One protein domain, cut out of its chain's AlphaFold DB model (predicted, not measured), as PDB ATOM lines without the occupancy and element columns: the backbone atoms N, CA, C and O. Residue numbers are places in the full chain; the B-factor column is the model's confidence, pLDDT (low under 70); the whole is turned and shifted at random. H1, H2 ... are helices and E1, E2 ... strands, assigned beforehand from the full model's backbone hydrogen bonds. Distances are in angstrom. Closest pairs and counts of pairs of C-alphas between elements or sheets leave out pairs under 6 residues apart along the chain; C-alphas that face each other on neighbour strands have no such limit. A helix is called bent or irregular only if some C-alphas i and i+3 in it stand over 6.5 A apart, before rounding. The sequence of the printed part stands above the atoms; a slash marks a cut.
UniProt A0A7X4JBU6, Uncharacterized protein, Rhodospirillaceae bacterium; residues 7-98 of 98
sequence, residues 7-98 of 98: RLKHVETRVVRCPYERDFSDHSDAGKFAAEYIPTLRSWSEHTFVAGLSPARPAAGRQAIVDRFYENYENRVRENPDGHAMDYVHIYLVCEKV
ATOM      1  N   ARG A   7     -70.936  35.436  39.234       92.31
ATOM      2  CA  ARG A   7     -70.989  35.141  37.799       92.31
ATOM      3  C   ARG A   7     -69.572  34.955  37.263       92.31
ATOM      4  O   ARG A   7     -68.779  35.894  37.277       92.31
ATOM      5  N   LEU A   8     -69.272  33.761  36.749       93.31
ATOM      6  CA  LEU A   8     -68.025  33.487  36.031       93.31
ATOM      7  C   LEU A   8     -68.024  34.241  34.693       93.31
ATOM      8  O   LEU A   8     -68.961  34.113  33.906       93.31
ATOM      9  N   LYS A   9     -66.979  35.027  34.447       95.12
ATOM     10  CA  LYS A   9     -66.762  35.792  33.210       95.12
ATOM     11  C   LYS A   9     -65.748  35.155  32.296       95.12
ATOM     12  O   LYS A   9     -65.917  35.182  31.083       95.12
ATOM     13  N   HIS A  10     -64.695  34.622  32.889       96.25
ATOM     14  CA  HIS A  10     -63.595  34.036  32.159       96.25
ATOM     15  C   HIS A  10     -62.956  32.944  33.005       96.25
ATOM     16  O   HIS A  10     -62.846  33.078  34.225       96.25
ATOM     17  N   VAL A  11     -62.546  31.872  32.337       97.12
ATOM     18  CA  VAL A  11     -61.727  30.814  32.908       97.12
ATOM     19  C   VAL A  11     -60.657  30.446  31.895       97.12
ATOM     20  O   VAL A  11     -60.961  30.213  30.727       97.12
ATOM     21  N   GLU A  12     -59.416  30.383  32.350       97.56
ATOM     22  CA  GLU A  12     -58.288  29.910  31.556       97.56
ATOM     23  C   GLU A  12     -57.429  28.979  32.406       97.56
ATOM     24  O   GLU A  12     -57.273  29.183  33.609       97.56
ATOM     25  N   THR A  13     -56.867  27.951  31.775       97.88
ATOM     26  CA  THR A  13     -55.878  27.069  32.396       97.88
ATOM     27  C   THR A  13     -54.525  27.273  31.728       97.88
ATOM     28  O   THR A  13     -54.455  27.276  30.501       97.88
ATOM     29  N   ARG A  14     -53.450  27.407  32.510       96.81
ATOM     30  CA  ARG A  14     -52.075  27.422  31.983       96.81
ATOM     31  C   ARG A  14     -51.177  26.484  32.765       96.81
ATOM     32  O   ARG A  14     -51.242  26.439  33.992       96.81
ATOM     33  N   VAL A  15     -50.303  25.794  32.041       96.44
ATOM     34  CA  VAL A  15     -49.174  25.079  32.636       96.44
ATOM     35  C   VAL A  15     -48.022  26.066  32.793       96.44
ATOM     36  O   VAL A  15     -47.624  26.710  31.823       96.44
ATOM     37  N   VAL A  16     -47.510  26.213  34.010       95.75
ATOM     38  CA  VAL A  16     -46.382  27.091  34.332       95.75
ATOM     39  C   VAL A  16     -45.229  26.228  34.813       95.75
ATOM     40  O   VAL A  16     -45.361  25.516  35.809       95.75
ATOM     41  N   ARG A  17     -44.108  26.309  34.089       95.06
ATOM     42  CA  ARG A  17     -42.888  25.574  34.429       95.06
ATOM     43  C   ARG A  17     -42.306  26.070  35.751       95.06
ATOM     44  O   ARG A  17     -42.308  27.277  36.010       95.06
ATOM     45  N   CYS A  18     -41.766  25.152  36.542       96.12
ATOM     46  CA  CYS A  18     -41.081  25.450  37.788       96.12
ATOM     47  C   CYS A  18     -39.955  26.483  37.576       96.12
ATOM     48  O   CYS A  18     -39.043  26.244  36.782       96.12
ATOM     49  N   PRO A  19     -39.976  27.630  38.280       95.62
ATOM     50  CA  PRO A  19     -38.950  28.653  38.102       95.62
ATOM     51  C   PRO A  19     -37.574  28.207  38.615       95.62
ATOM     52  O   PRO A  19     -36.578  28.583  38.009       95.62
ATOM     53  N   TYR A  20     -37.524  27.398  39.678       96.88
ATOM     54  CA  TYR A  20     -36.275  26.929  40.292       96.88
ATOM     55  C   TYR A  20     -35.558  25.888  39.431       96.88
ATOM     56  O   TYR A  20     -34.363  25.999  39.202       96.88
ATOM     57  N   GLU A  21     -36.297  24.907  38.907       96.38
ATOM     58  CA  GLU A  21     -35.734  23.908  37.989       96.38
ATOM     59  C   GLU A  21     -35.295  24.554  36.665       96.38
ATOM     60  O   GLU A  21     -34.263  24.186  36.102       96.38
ATOM     61  N   ARG A  22     -36.026  25.575  36.197       96.19
ATOM     62  CA  ARG A  22     -35.611  26.361  35.033       96.19
ATOM     63  C   ARG A  22     -34.302  27.113  35.291       96.19
ATOM     64  O   ARG A  22     -33.428  27.042  34.443       96.19
ATOM     65  N   ASP A  23     -34.166  27.804  36.425       96.50
ATOM     66  CA  ASP A  23     -32.914  28.495  36.782       96.50
ATOM     67  C   ASP A  23     -31.755  27.491  36.909       96.50
ATOM     68  O   ASP A  23     -30.686  27.689  36.332       96.50
ATOM     69  N   PHE A  24     -32.000  26.343  37.553       97.12
ATOM     70  CA  PHE A  24     -31.027  25.255  37.651       97.12
ATOM     71  C   PHE A  24     -30.581  24.734  36.279       97.12
ATOM     72  O   PHE A  24     -29.393  24.483  36.091       97.12
ATOM     73  N   SER A  25     -31.492  24.631  35.307       94.88
ATOM     74  CA  SER A  25     -31.142  24.253  33.928       94.88
ATOM     75  C   SER A  25     -30.117  25.207  33.299       94.88
ATOM     76  O   SER A  25     -29.328  24.778  32.459       94.88
ATOM     77  N   ASP A  26     -30.115  26.481  33.702       94.94
ATOM     78  CA  ASP A  26     -29.229  27.507  33.149       94.94
ATOM     79  C   ASP A  26     -27.858  27.521  33.846       94.94
ATOM     80  O   ASP A  26     -26.826  27.614  33.180       94.94
ATOM     81  N   HIS A  27     -27.820  27.421  35.182       95.00
ATOM     82  CA  HIS A  27     -26.576  27.567  35.956       95.00
ATOM     83  C   HIS A  27     -25.987  26.250  36.499       95.00
ATOM     84  O   HIS A  27     -24.842  26.242  36.945       95.00
ATOM     85  N   SER A  28     -26.741  25.143  36.487       96.12
ATOM     86  CA  SER A  28     -26.324  23.798  36.936       96.12
ATOM     87  C   SER A  28     -25.741  23.727  38.363       96.12
ATOM     88  O   SER A  28     -24.919  22.866  38.673       96.12
ATOM     89  N   ASP A  29     -26.180  24.612  39.262       97.94
ATOM     90  CA  ASP A  29     -25.740  24.655  40.668       97.94
ATOM     91  C   ASP A  29     -26.791  23.984  41.556       97.94
ATOM     92  O   ASP A  29     -27.811  24.578  41.914       97.94
ATOM     93  N   ALA A  30     -26.537  22.726  41.910       97.62
ATOM     94  CA  ALA A  30     -27.444  21.932  42.732       97.62
ATOM     95  C   ALA A  30     -27.592  22.490  44.159       97.62
ATOM     96  O   ALA A  30     -28.649  22.359  44.776       97.62
ATOM     97  N   GLY A  31     -26.544  23.131  44.690       98.00
ATOM     98  CA  GLY A  31     -26.556  23.726  46.021       98.00
ATOM     99  C   GLY A  31     -27.468  24.943  46.077       98.00
ATOM    100  O   GLY A  31     -28.319  25.026  46.967       98.00
ATOM    101  N   LYS A  32     -27.332  25.839  45.095       97.81
ATOM    102  CA  LYS A  32     -28.226  26.988  44.919       97.81
ATOM    103  C   LYS A  32     -29.666  26.534  44.675       97.81
ATOM    104  O   LYS A  32     -30.575  27.028  45.337       97.81
ATOM    105  N   PHE A  33     -29.865  25.545  43.801       98.38
ATOM    106  CA  PHE A  33     -31.194  25.015  43.508       98.38
ATOM    107  C   PHE A  33     -31.897  24.500  44.771       98.38
ATOM    108  O   PHE A  33     -33.012  24.928  45.067       98.38
ATOM    109  N   ALA A  34     -31.237  23.649  45.563       98.31
ATOM    110  CA  ALA A  34     -31.807  23.117  46.800       98.31
ATOM    111  C   ALA A  34     -32.146  24.225  47.817       98.31
ATOM    112  O   ALA A  34     -33.241  24.224  48.386       98.31
ATOM    113  N   ALA A  35     -31.234  25.189  47.999       97.56
ATOM    114  CA  ALA A  35     -31.387  26.287  48.951       97.56
ATOM    115  C   ALA A  35     -32.549  27.236  48.609       97.56
ATOM    116  O   ALA A  35     -33.141  27.826  49.509       97.56
ATOM    117  N   GLU A  36     -32.901  27.378  47.330       96.88
ATOM    118  CA  GLU A  36     -34.012  28.229  46.888       96.88
ATOM    119  C   GLU A  36     -35.340  27.461  46.761       96.88
ATOM    120  O   GLU A  36     -36.408  28.000  47.059       96.88
ATOM    121  N   TYR A  37     -35.290  26.188  46.358       97.56
ATOM    122  CA  TYR A  37     -36.463  25.350  46.094       97.56
ATOM    123  C   TYR A  37     -37.174  24.876  47.370       97.56
ATOM    124  O   TYR A  37     -38.404  24.959  47.479       97.56
ATOM    125  N   ILE A  38     -36.416  24.376  48.351       98.19
ATOM    126  CA  ILE A  38     -36.977  23.738  49.550       98.19
ATOM    127  C   ILE A  38     -37.733  24.710  50.464       98.19
ATOM    128  O   ILE A  38     -38.830  24.345  50.907       98.19
ATOM    129  N   PRO A  39     -37.249  25.942  50.732       97.75
ATOM    130  CA  PRO A  39     -37.988  26.891  51.566       97.75
ATOM    131  C   PRO A  39     -39.390  27.201  51.032       97.75
ATOM    132  O   PRO A  39     -40.335  27.339  51.813       97.75
ATOM    133  N   THR A  40     -39.560  27.240  49.709       96.00
ATOM    134  CA  THR A  40     -40.867  27.465  49.081       96.00
ATOM    135  C   THR A  40     -41.827  26.320  49.371       96.00
ATOM    136  O   THR A  40     -42.930  26.568  49.859       96.00
ATOM    137  N   LEU A  41     -41.401  25.066  49.179       96.56
ATOM    138  CA  LEU A  41     -42.218  23.899  49.537       96.56
ATOM    139  C   LEU A  41     -42.569  23.886  51.026       96.56
ATOM    140  O   LEU A  41     -43.717  23.614  51.398       96.56
ATOM    141  N   ARG A  42     -41.594  24.229  51.874       98.19
ATOM    142  CA  ARG A  42     -41.775  24.304  53.320       98.19
ATOM    143  C   ARG A  42     -42.855  25.299  53.713       98.19
ATOM    144  O   ARG A  42     -43.763  24.937  54.461       98.19
ATOM    145  N   SER A  43     -42.810  26.504  53.152       97.19
ATOM    146  CA  SER A  43     -43.756  27.575  53.481       97.19
ATOM    147  C   SER A  43     -45.228  27.198  53.252       97.19
ATOM    148  O   SER A  43     -46.108  27.739  53.917       97.19
ATOM    149  N   TRP A  44     -45.511  26.249  52.351       95.12
ATOM    150  CA  TRP A  44     -46.879  25.831  52.018       95.12
ATOM    151  C   TRP A  44     -47.354  24.596  52.787       95.12
ATOM    152  O   TRP A  44     -48.553  24.320  52.813       95.12
ATOM    153  N   SER A  45     -46.443  23.829  53.390       97.56
ATOM    154  CA  SER A  45     -46.772  22.503  53.931       97.56
ATOM    155  C   SER A  45     -46.330  22.260  55.373       97.56
ATOM    156  O   SER A  45     -46.869  21.363  56.021       97.56
ATOM    157  N   GLU A  46     -45.445  23.089  55.934       98.12
ATOM    158  CA  GLU A  46     -44.954  22.958  57.310       98.12
ATOM    159  C   GLU A  46     -46.078  22.868  58.346       98.12
ATOM    160  O   GLU A  46     -46.124  21.910  59.120       98.12
ATOM    161  N   HIS A  47     -47.026  23.810  58.332       97.25
ATOM    162  CA  HIS A  47     -48.137  23.808  59.286       97.25
ATOM    163  C   HIS A  47     -48.972  22.525  59.204       97.25
ATOM    164  O   HIS A  47     -49.312  21.945  60.237       97.25
ATOM    165  N   THR A  48     -49.258  22.054  57.990       98.19
ATOM    166  CA  THR A  48     -49.991  20.804  57.760       98.19
ATOM    167  C   THR A  48     -49.219  19.604  58.308       98.19
ATOM    168  O   THR A  48     -49.803  18.754  58.979       98.19
ATOM    169  N   PHE A  49     -47.902  19.539  58.092       98.25
ATOM    170  CA  PHE A  49     -47.073  18.437  58.589       98.25
ATOM    171  C   PHE A  49     -46.955  18.437  60.114       98.25
ATOM    172  O   PHE A  49     -47.120  17.387  60.733       98.25
ATOM    173  N   VAL A  50     -46.760  19.600  60.746       98.19
ATOM    174  CA  VAL A  50     -46.738  19.718  62.216       98.19
ATOM    175  C   VAL A  50     -48.085  19.310  62.824       98.19
ATOM    176  O   VAL A  50     -48.119  18.626  63.853       98.19
ATOM    177  N   ALA A  51     -49.196  19.708  62.196       97.50
ATOM    178  CA  ALA A  51     -50.546  19.365  62.641       97.50
ATOM    179  C   ALA A  51     -50.878  17.873  62.456       97.50
ATOM    180  O   ALA A  51     -51.648  17.324  63.242       97.50
ATOM    181  N   GLY A  52     -50.279  17.211  61.460       97.81
ATOM    182  CA  GLY A  52     -50.458  15.779  61.204       97.81
ATOM    183  C   GLY A  52     -49.731  14.853  62.188       97.81
ATOM    184  O   GLY A  52     -50.023  13.658  62.242       97.81
ATOM    185  N   LEU A  53     -48.788  15.370  62.981       98.12
ATOM    186  CA  LEU A  53     -48.066  14.585  63.984       98.12
ATOM    187  C   LEU A  53     -48.886  14.408  65.269       98.12
ATOM    188  O   LEU A  53     -49.609  15.303  65.698       98.12
ATOM    189  N   SER A  54     -48.705  13.257  65.930       97.38
ATOM    190  CA  SER A  54     -49.432  12.903  67.160       97.38
ATOM    191  C   SER A  54     -49.411  14.031  68.207       97.38
ATOM    192  O   SER A  54     -48.321  14.485  68.577       97.38
ATOM    193  N   PRO A  55     -50.576  14.428  68.755       95.12
ATOM    194  CA  PRO A  55     -50.664  15.483  69.764       95.12
ATOM    195  C   PRO A  55     -50.055  15.073  71.110       95.12
ATOM    196  O   PRO A  55     -49.762  15.938  71.929       95.12
ATOM    197  N   ALA A  56     -49.807  13.775  71.335       97.56
ATOM    198  CA  ALA A  56     -49.085  13.294  72.514       97.56
ATOM    199  C   ALA A  56     -47.603  13.719  72.516       97.56
ATOM    200  O   ALA A  56     -46.931  13.631  73.542       97.56
ATOM    201  N   ARG A  57     -47.068  14.172  71.372       97.44
ATOM    202  CA  ARG A  57     -45.704  14.697  71.269       97.44
ATOM    203  C   ARG A  57     -45.664  16.175  71.682       97.44
ATOM    204  O   ARG A  57     -46.484  16.960  71.196       97.44
ATOM    205  N   PRO A  58     -44.655  16.601  72.465       97.75
ATOM    206  CA  PRO A  58     -44.419  18.017  72.732       97.75
ATOM    207  C   PRO A  58     -44.287  18.823  71.433       97.75
ATOM    208  O   PRO A  58     -43.772  18.314  70.436       97.75
ATOM    209  N   ALA A  59     -44.710  20.090  71.451       97.06
ATOM    210  CA  ALA A  59     -44.647  20.972  70.280       97.06
ATOM    211  C   ALA A  59     -43.231  21.045  69.679       97.06
ATOM    212  O   ALA A  59     -43.069  20.816  68.484       97.06
ATOM    213  N   ALA A  60     -42.207  21.232  70.519       97.81
ATOM    214  CA  ALA A  60     -40.807  21.242  70.091       97.81
ATOM    215  C   ALA A  60     -40.379  19.924  69.415       97.81
ATOM    216  O   ALA A  60     -39.659  19.935  68.424       97.81
ATOM    217  N   GLY A  61     -40.870  18.781  69.907       98.19
ATOM    218  CA  GLY A  61     -40.572  17.476  69.314       98.19
ATOM    219  C   GLY A  61     -41.225  17.280  67.944       98.19
ATOM    220  O   GLY A  61     -40.632  16.655  67.069       98.19
ATOM    221  N   ARG A  62     -42.434  17.819  67.740       98.44
ATOM    222  CA  ARG A  62     -43.096  17.823  66.426       98.44
ATOM    223  C   ARG A  62     -42.364  18.728  65.441       98.44
ATOM    224  O   ARG A  62     -42.116  18.301  64.320       98.44
ATOM    225  N   GLN A  63     -41.967  19.917  65.891       98.44
ATOM    226  CA  GLN A  63     -41.203  20.860  65.082       98.44
ATOM    227  C   GLN A  63     -39.872  20.252  64.621       98.44
ATOM    228  O   GLN A  63     -39.634  20.166  63.425       98.44
ATOM    229  N   ALA A  64     -39.089  19.676  65.539       98.50
ATOM    230  CA  ALA A  64     -37.804  19.053  65.214       98.50
ATOM    231  C   ALA A  64     -37.912  17.891  64.202       98.50
ATOM    232  O   ALA A  64     -36.982  17.630  63.442       98.50
ATOM    233  N   ILE A  65     -39.040  17.167  64.180       98.44
ATOM    234  CA  ILE A  65     -39.287  16.137  63.158       98.44
ATOM    235  C   ILE A  65     -39.457  16.776  61.776       98.44
ATOM    236  O   ILE A  65     -38.907  16.260  60.803       98.44
ATOM    237  N   VAL A  66     -40.224  17.865  61.693       98.56
ATOM    238  CA  VAL A  66     -40.489  18.575  60.436       98.56
ATOM    239  C   VAL A  66     -39.241  19.312  59.948       98.56
ATOM    240  O   VAL A  66     -38.946  19.255  58.759       98.56
ATOM    241  N   ASP A  67     -38.455  19.904  60.848       98.62
ATOM    242  CA  ASP A  67     -37.164  20.520  60.515       98.62
ATOM    243  C   ASP A  67     -36.236  19.505  59.843       98.62
ATOM    244  O   ASP A  67     -35.809  19.702  58.706       98.62
ATOM    245  N   ARG A  68     -36.039  18.347  60.487       98.75
ATOM    246  CA  ARG A  68     -35.218  17.260  59.941       98.75
ATOM    247  C   ARG A  68     -35.755  16.719  58.616       98.75
ATOM    248  O   ARG A  68     -34.982  16.276  57.773       98.75
ATOM    249  N   PHE A  69     -37.074  16.708  58.420       98.62
ATOM    250  CA  PHE A  69     -37.661  16.319  57.138       98.62
ATOM    251  C   PHE A  69     -37.198  17.251  56.010       98.62
ATOM    252  O   PHE A  69     -36.753  16.757  54.974       98.62
ATOM    253  N   TYR A  70     -37.253  18.570  56.215       98.62
ATOM    254  CA  TYR A  70     -36.819  19.530  55.199       98.62
ATOM    255  C   TYR A  70     -35.304  19.548  55.010       98.62
ATOM    256  O   TYR A  70     -34.867  19.597  53.866       98.62
ATOM    257  N   GLU A  71     -34.515  19.414  56.078       98.62
ATOM    258  CA  GLU A  71     -33.055  19.260  55.978       98.62
ATOM    259  C   GLU A  71     -32.681  18.044  55.119       98.62
ATOM    260  O   GLU A  71     -31.880  18.140  54.189       98.62
ATOM    261  N   ASN A  72     -33.310  16.894  55.380       98.69
ATOM    262  CA  ASN A  72     -33.086  15.685  54.593       98.69
ATOM    263  C   ASN A  72     -33.528  15.857  53.137       98.69
ATOM    264  O   ASN A  72     -32.887  15.321  52.232       98.69
ATOM    265  N   TYR A  73     -34.626  16.578  52.899       98.38
ATOM    266  CA  TYR A  73     -35.098  16.816  51.543       98.38
ATOM    267  C   TYR A  73     -34.155  17.755  50.776       98.38
ATOM    268  O   TYR A  73     -33.808  17.475  49.634       98.38
ATOM    269  N   GLU A  74     -33.658  18.807  51.418       98.56
ATOM    270  CA  GLU A  74     -32.660  19.700  50.834       98.56
ATOM    271  C   GLU A  74     -31.366  18.977  50.480       98.56
ATOM    272  O   GLU A  74     -30.867  19.128  49.367       98.56
ATOM    273  N   ASN A  75     -30.868  18.121  51.375       98.56
ATOM    274  CA  ASN A  75     -29.708  17.280  51.087       98.56
ATOM    275  C   ASN A  75     -29.961  16.370  49.882       98.56
ATOM    276  O   ASN A  75     -29.122  16.297  48.989       98.56
ATOM    277  N   ARG A  76     -31.145  15.756  49.798       98.31
ATOM    278  CA  ARG A  76     -31.518  14.916  48.658       98.31
ATOM    279  C   ARG A  76     -31.521  15.686  47.336       98.31
ATOM    280  O   ARG A  76     -30.991  15.171  46.358       98.31
ATOM    281  N   VAL A  77     -32.100  16.888  47.299       98.25
ATOM    282  CA  VAL A  77     -32.109  17.724  46.082       98.25
ATOM    283  C   VAL A  77     -30.692  18.161  45.718       98.25
ATOM    284  O   VAL A  77     -30.333  18.166  44.548       98.25
ATOM    285  N   ARG A  78     -29.854  18.481  46.708       98.19
ATOM    286  CA  ARG A  78     -28.451  18.843  46.475       98.19
ATOM    287  C   ARG A  78     -27.636  17.684  45.894       98.19
ATOM    288  O   ARG A  78     -26.795  17.911  45.032       98.19
ATOM    289  N   GLU A  79     -27.852  16.465  46.385       98.31
ATOM    290  CA  GLU A  79     -27.134  15.258  45.952       98.31
ATOM    291  C   GLU A  79     -27.611  14.739  44.592       98.31
ATOM    292  O   GLU A  79     -26.815  14.206  43.820       98.31
ATOM    293  N   ASN A  80     -28.904  14.879  44.301       97.56
ATOM    294  CA  ASN A  80     -29.512  14.430  43.058       97.56
ATOM    295  C   ASN A  80     -30.608  15.421  42.623       97.56
ATOM    296  O   ASN A  80     -31.780  15.199  42.931       97.56
ATOM    297  N   PRO A  81     -30.240  16.527  41.952       96.56
ATOM    298  CA  PRO A  81     -31.173  17.605  41.618       96.56
ATOM    299  C   PRO A  81     -32.164  17.227  40.510       96.56
ATOM    300  O   PRO A  81     -33.244  17.815  40.415       96.56
ATOM    301  N   ASP A  82     -31.833  16.230  39.693       95.38
ATOM    302  CA  ASP A  82     -32.629  15.863  38.530       95.38
ATOM    303  C   ASP A  82     -34.005  15.303  38.922       95.38
ATOM    304  O   ASP A  82     -34.152  14.458  39.807       95.38
ATOM    305  N   GLY A  83     -35.042  15.767  38.222       92.88
ATOM    306  CA  GLY A  83     -36.427  15.344  38.445       92.88
ATOM    307  C   GLY A  83     -37.138  16.050  39.603       92.88
ATOM    308  O   GLY A  83     -38.322  15.789  39.831       92.88
ATOM    309  N   HIS A  84     -36.469  16.963  40.309       96.75
ATOM    310  CA  HIS A  84     -37.112  17.844  41.276       96.75
ATOM    311  C   HIS A  84     -37.653  19.094  40.580       96.75
ATOM    312  O   HIS A  84     -36.919  19.852  39.959       96.75
ATOM    313  N   ALA A  85     -38.961  19.315  40.686       96.12
ATOM    314  CA  ALA A  85     -39.635  20.474  40.120       96.12
ATOM    315  C   ALA A  85     -40.943  20.741  40.873       96.12
ATOM    316  O   ALA A  85     -41.323  20.033  41.807       96.12
ATOM    317  N   MET A  86     -41.620  21.812  40.487       94.19
ATOM    318  CA  MET A  86     -42.904  22.236  41.036       94.19
ATOM    319  C   MET A  86     -43.698  22.930  39.930       94.19
ATOM    320  O   MET A  86     -44.021  24.112  40.027       94.19
ATOM    321  N   ASP A  87     -43.903  22.221  38.819       94.25
ATOM    322  CA  ASP A  87     -44.738  22.710  37.725       94.25
ATOM    323  C   ASP A  87     -46.190  22.833  38.190       94.25
ATOM    324  O   ASP A  87     -46.704  21.988  38.928       94.25
ATOM    325  N   TYR A  88     -46.866  23.884  37.735       93.31
ATOM    326  CA  TYR A  88     -48.239  24.173  38.125       93.31
ATOM    327  C   TYR A  88     -49.188  24.107  36.949       93.31
ATOM    328  O   TYR A  88     -48.901  24.613  35.869       93.31
ATOM    329  N   VAL A  89     -50.384  23.590  37.209       96.38
ATOM    330  CA  VAL A  89     -51.562  23.867  36.391       96.38
ATOM    331  C   VAL A  89     -52.343  24.973  37.095       96.38
ATOM    332  O   VAL A  89     -53.062  24.724  38.062       96.38
ATOM    333  N   HIS A  90     -52.175  26.214  36.645       96.56
ATOM    334  CA  HIS A  90     -52.928  27.351  37.166       96.56
ATOM    335  C   HIS A  90     -54.290  27.451  36.492       96.56
ATOM    336  O   HIS A  90     -54.390  27.334  35.271       96.56
ATOM    337  N   ILE A  91     -55.319  27.749  37.285       97.25
ATOM    338  CA  ILE A  91     -56.655  28.102  36.804       97.25
ATOM    339  C   ILE A  91     -56.891  29.577  37.135       97.25
ATOM    340  O   ILE A  91     -57.002  29.950  38.303       97.25
ATOM    341  N   TYR A  92     -56.970  30.418  36.110       96.50
ATOM    342  CA  TYR A  92     -57.290  31.835  36.238       96.50
ATOM    343  C   TYR A  92     -58.800  32.010  36.105       96.50
ATOM    344  O   TYR A  92     -59.370  31.715  35.057       96.50
ATOM    345  N   LEU A  93     -59.449  32.475  37.172       96.31
ATOM    346  CA  LEU A  93     -60.892  32.699  37.225       96.31
ATOM    347  C   LEU A  93     -61.174  34.194  37.350       96.31
ATOM    348  O   LEU A  93     -60.743  34.832  38.308       96.31
ATOM    349  N   VAL A  94     -61.948  34.739  36.413       96.31
ATOM    350  CA  VAL A  94     -62.523  36.082  36.534       96.31
ATOM    351  C   VAL A  94     -63.990  35.920  36.884       96.31
ATOM    352  O   VAL A  94     -64.777  35.423  36.077       96.31
ATOM    353  N   CYS A  95     -64.356  36.348  38.085       94.69
ATOM    354  CA  CYS A  95     -65.722  36.319  38.584       94.69
ATOM    355  C   CYS A  95     -66.164  37.738  38.933       94.69
ATOM    356  O   CYS A  95     -65.370  38.533  39.430       94.69
ATOM    357  N   GLU A  96     -67.440  38.039  38.730       94.69
ATOM    358  CA  GLU A  96     -68.055  39.256  39.258       94.69
ATOM    359  C   GLU A  96     -69.213  38.914  40.192       94.69
ATOM    360  O   GLU A  96     -69.826  37.847  40.088       94.69
ATOM    361  N   LYS A  97     -69.521  39.834  41.102       93.50
ATOM    362  CA  LYS A  97     -70.714  39.748  41.938       93.50
ATOM    363  C   LYS A  97     -71.967  39.952  41.081       93.50
ATOM    364  O   LYS A  97     -71.954  40.773  40.164       93.50
ATOM    365  N   VAL A  98     -73.015  39.187  41.383       87.56
ATOM    366  CA  VAL A  98     -74.355  39.331  40.786       87.56
ATOM    367  C   VAL A  98     -75.130  40.448  41.469       87.56
ATOM    368  O   VAL A  98     -75.046  40.537  42.718       87.56
TER     369      VAL A  98
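What this domain is: This is residues 7 to 98 of the 98 residues of an uncharacterized protein of Rhodospirillaceae bacterium (UniProt A0A7X4JBU6). The model is an open V: one arm is a long two-stranded ribbon of E1 and E2, and the other is a helical hairpin in which the long helices H2 and H3 run side by side. The short helix H1 sits at the corner of the V and packs on the first part of H2, residues 30 to 37. The printed part has 92 residues, with three named helices and two named strands in the order E1, H1, H2, H3, E2; the sheet, E1 - E2, is antiparallel, and the class is mixed, helices and strands. The whole is loose, with a radius of gyration of the C-alphas of 17.9 A, and flat, with spans of 49 by 42 by 15 A.

How they stand to each other: E1, residues 7 to 16, and E2, residues 88 to 97, are antiparallel neighbours, with 166 degrees between their directions. N 7 and O 96 are within hydrogen-bond range at 2.8 A, as are N 88 and O 16 at 2.9 A. H1, residues 19 to 27, touches H2, residues 30 to 52, with residues 30 to 37 of H2 alone. The closest C-alphas are those of Phe 24 and Phe 33, 5.9 A apart, and the two helices form a helical hairpin, opposite ways at a shallow tilt of 20 degrees. H2 and H3, residues 59 to 79, touch and form a second helical hairpin, opposite ways at a shallow tilt of 29 degrees; their closest C-alphas are those of Ala 30 and Arg 78, 5.0 A apart. H1 and H3 are apart. E1 is apart from H2 and H3, and E2 is apart from H1 and H2. Each O i to N i+4 pair is within hydrogen-bond range in H1 and H3, and 14 of 19 are in H2.

Where its parts are: E1 begins at C-alpha 7, (-70.989, 35.141, 37.799), and is 26.1 A long. H1 is 12.6 A long. H2 begins at C-alpha 30, (-27.444, 21.932, 42.732), and measures 30.1 A; it is irregular, with C-alphas 44 and 47 7.6 A apart, and has a kink of 58 degrees near residue 45. H3 measures 30.5 A. E2 is 27.6 A long and ends at C-alpha 97, (-70.714, 39.748, 41.938).

The domain as a whole: The two C-alphas farthest apart are those of Glu 79 and Val 98, at 53.3 A, while those of Arg 7 and Val 98, the first and last printed, are 6.1 A apart. The printed part has no cut and ends at the chain's last residue. The links E1 to H1 and H1 to H2 are tight, those from H2 to H3 and from H3 to E2 are short, and no link is long. The mean pLDDT of the printed part is 96.8, and no printed residue is under 70.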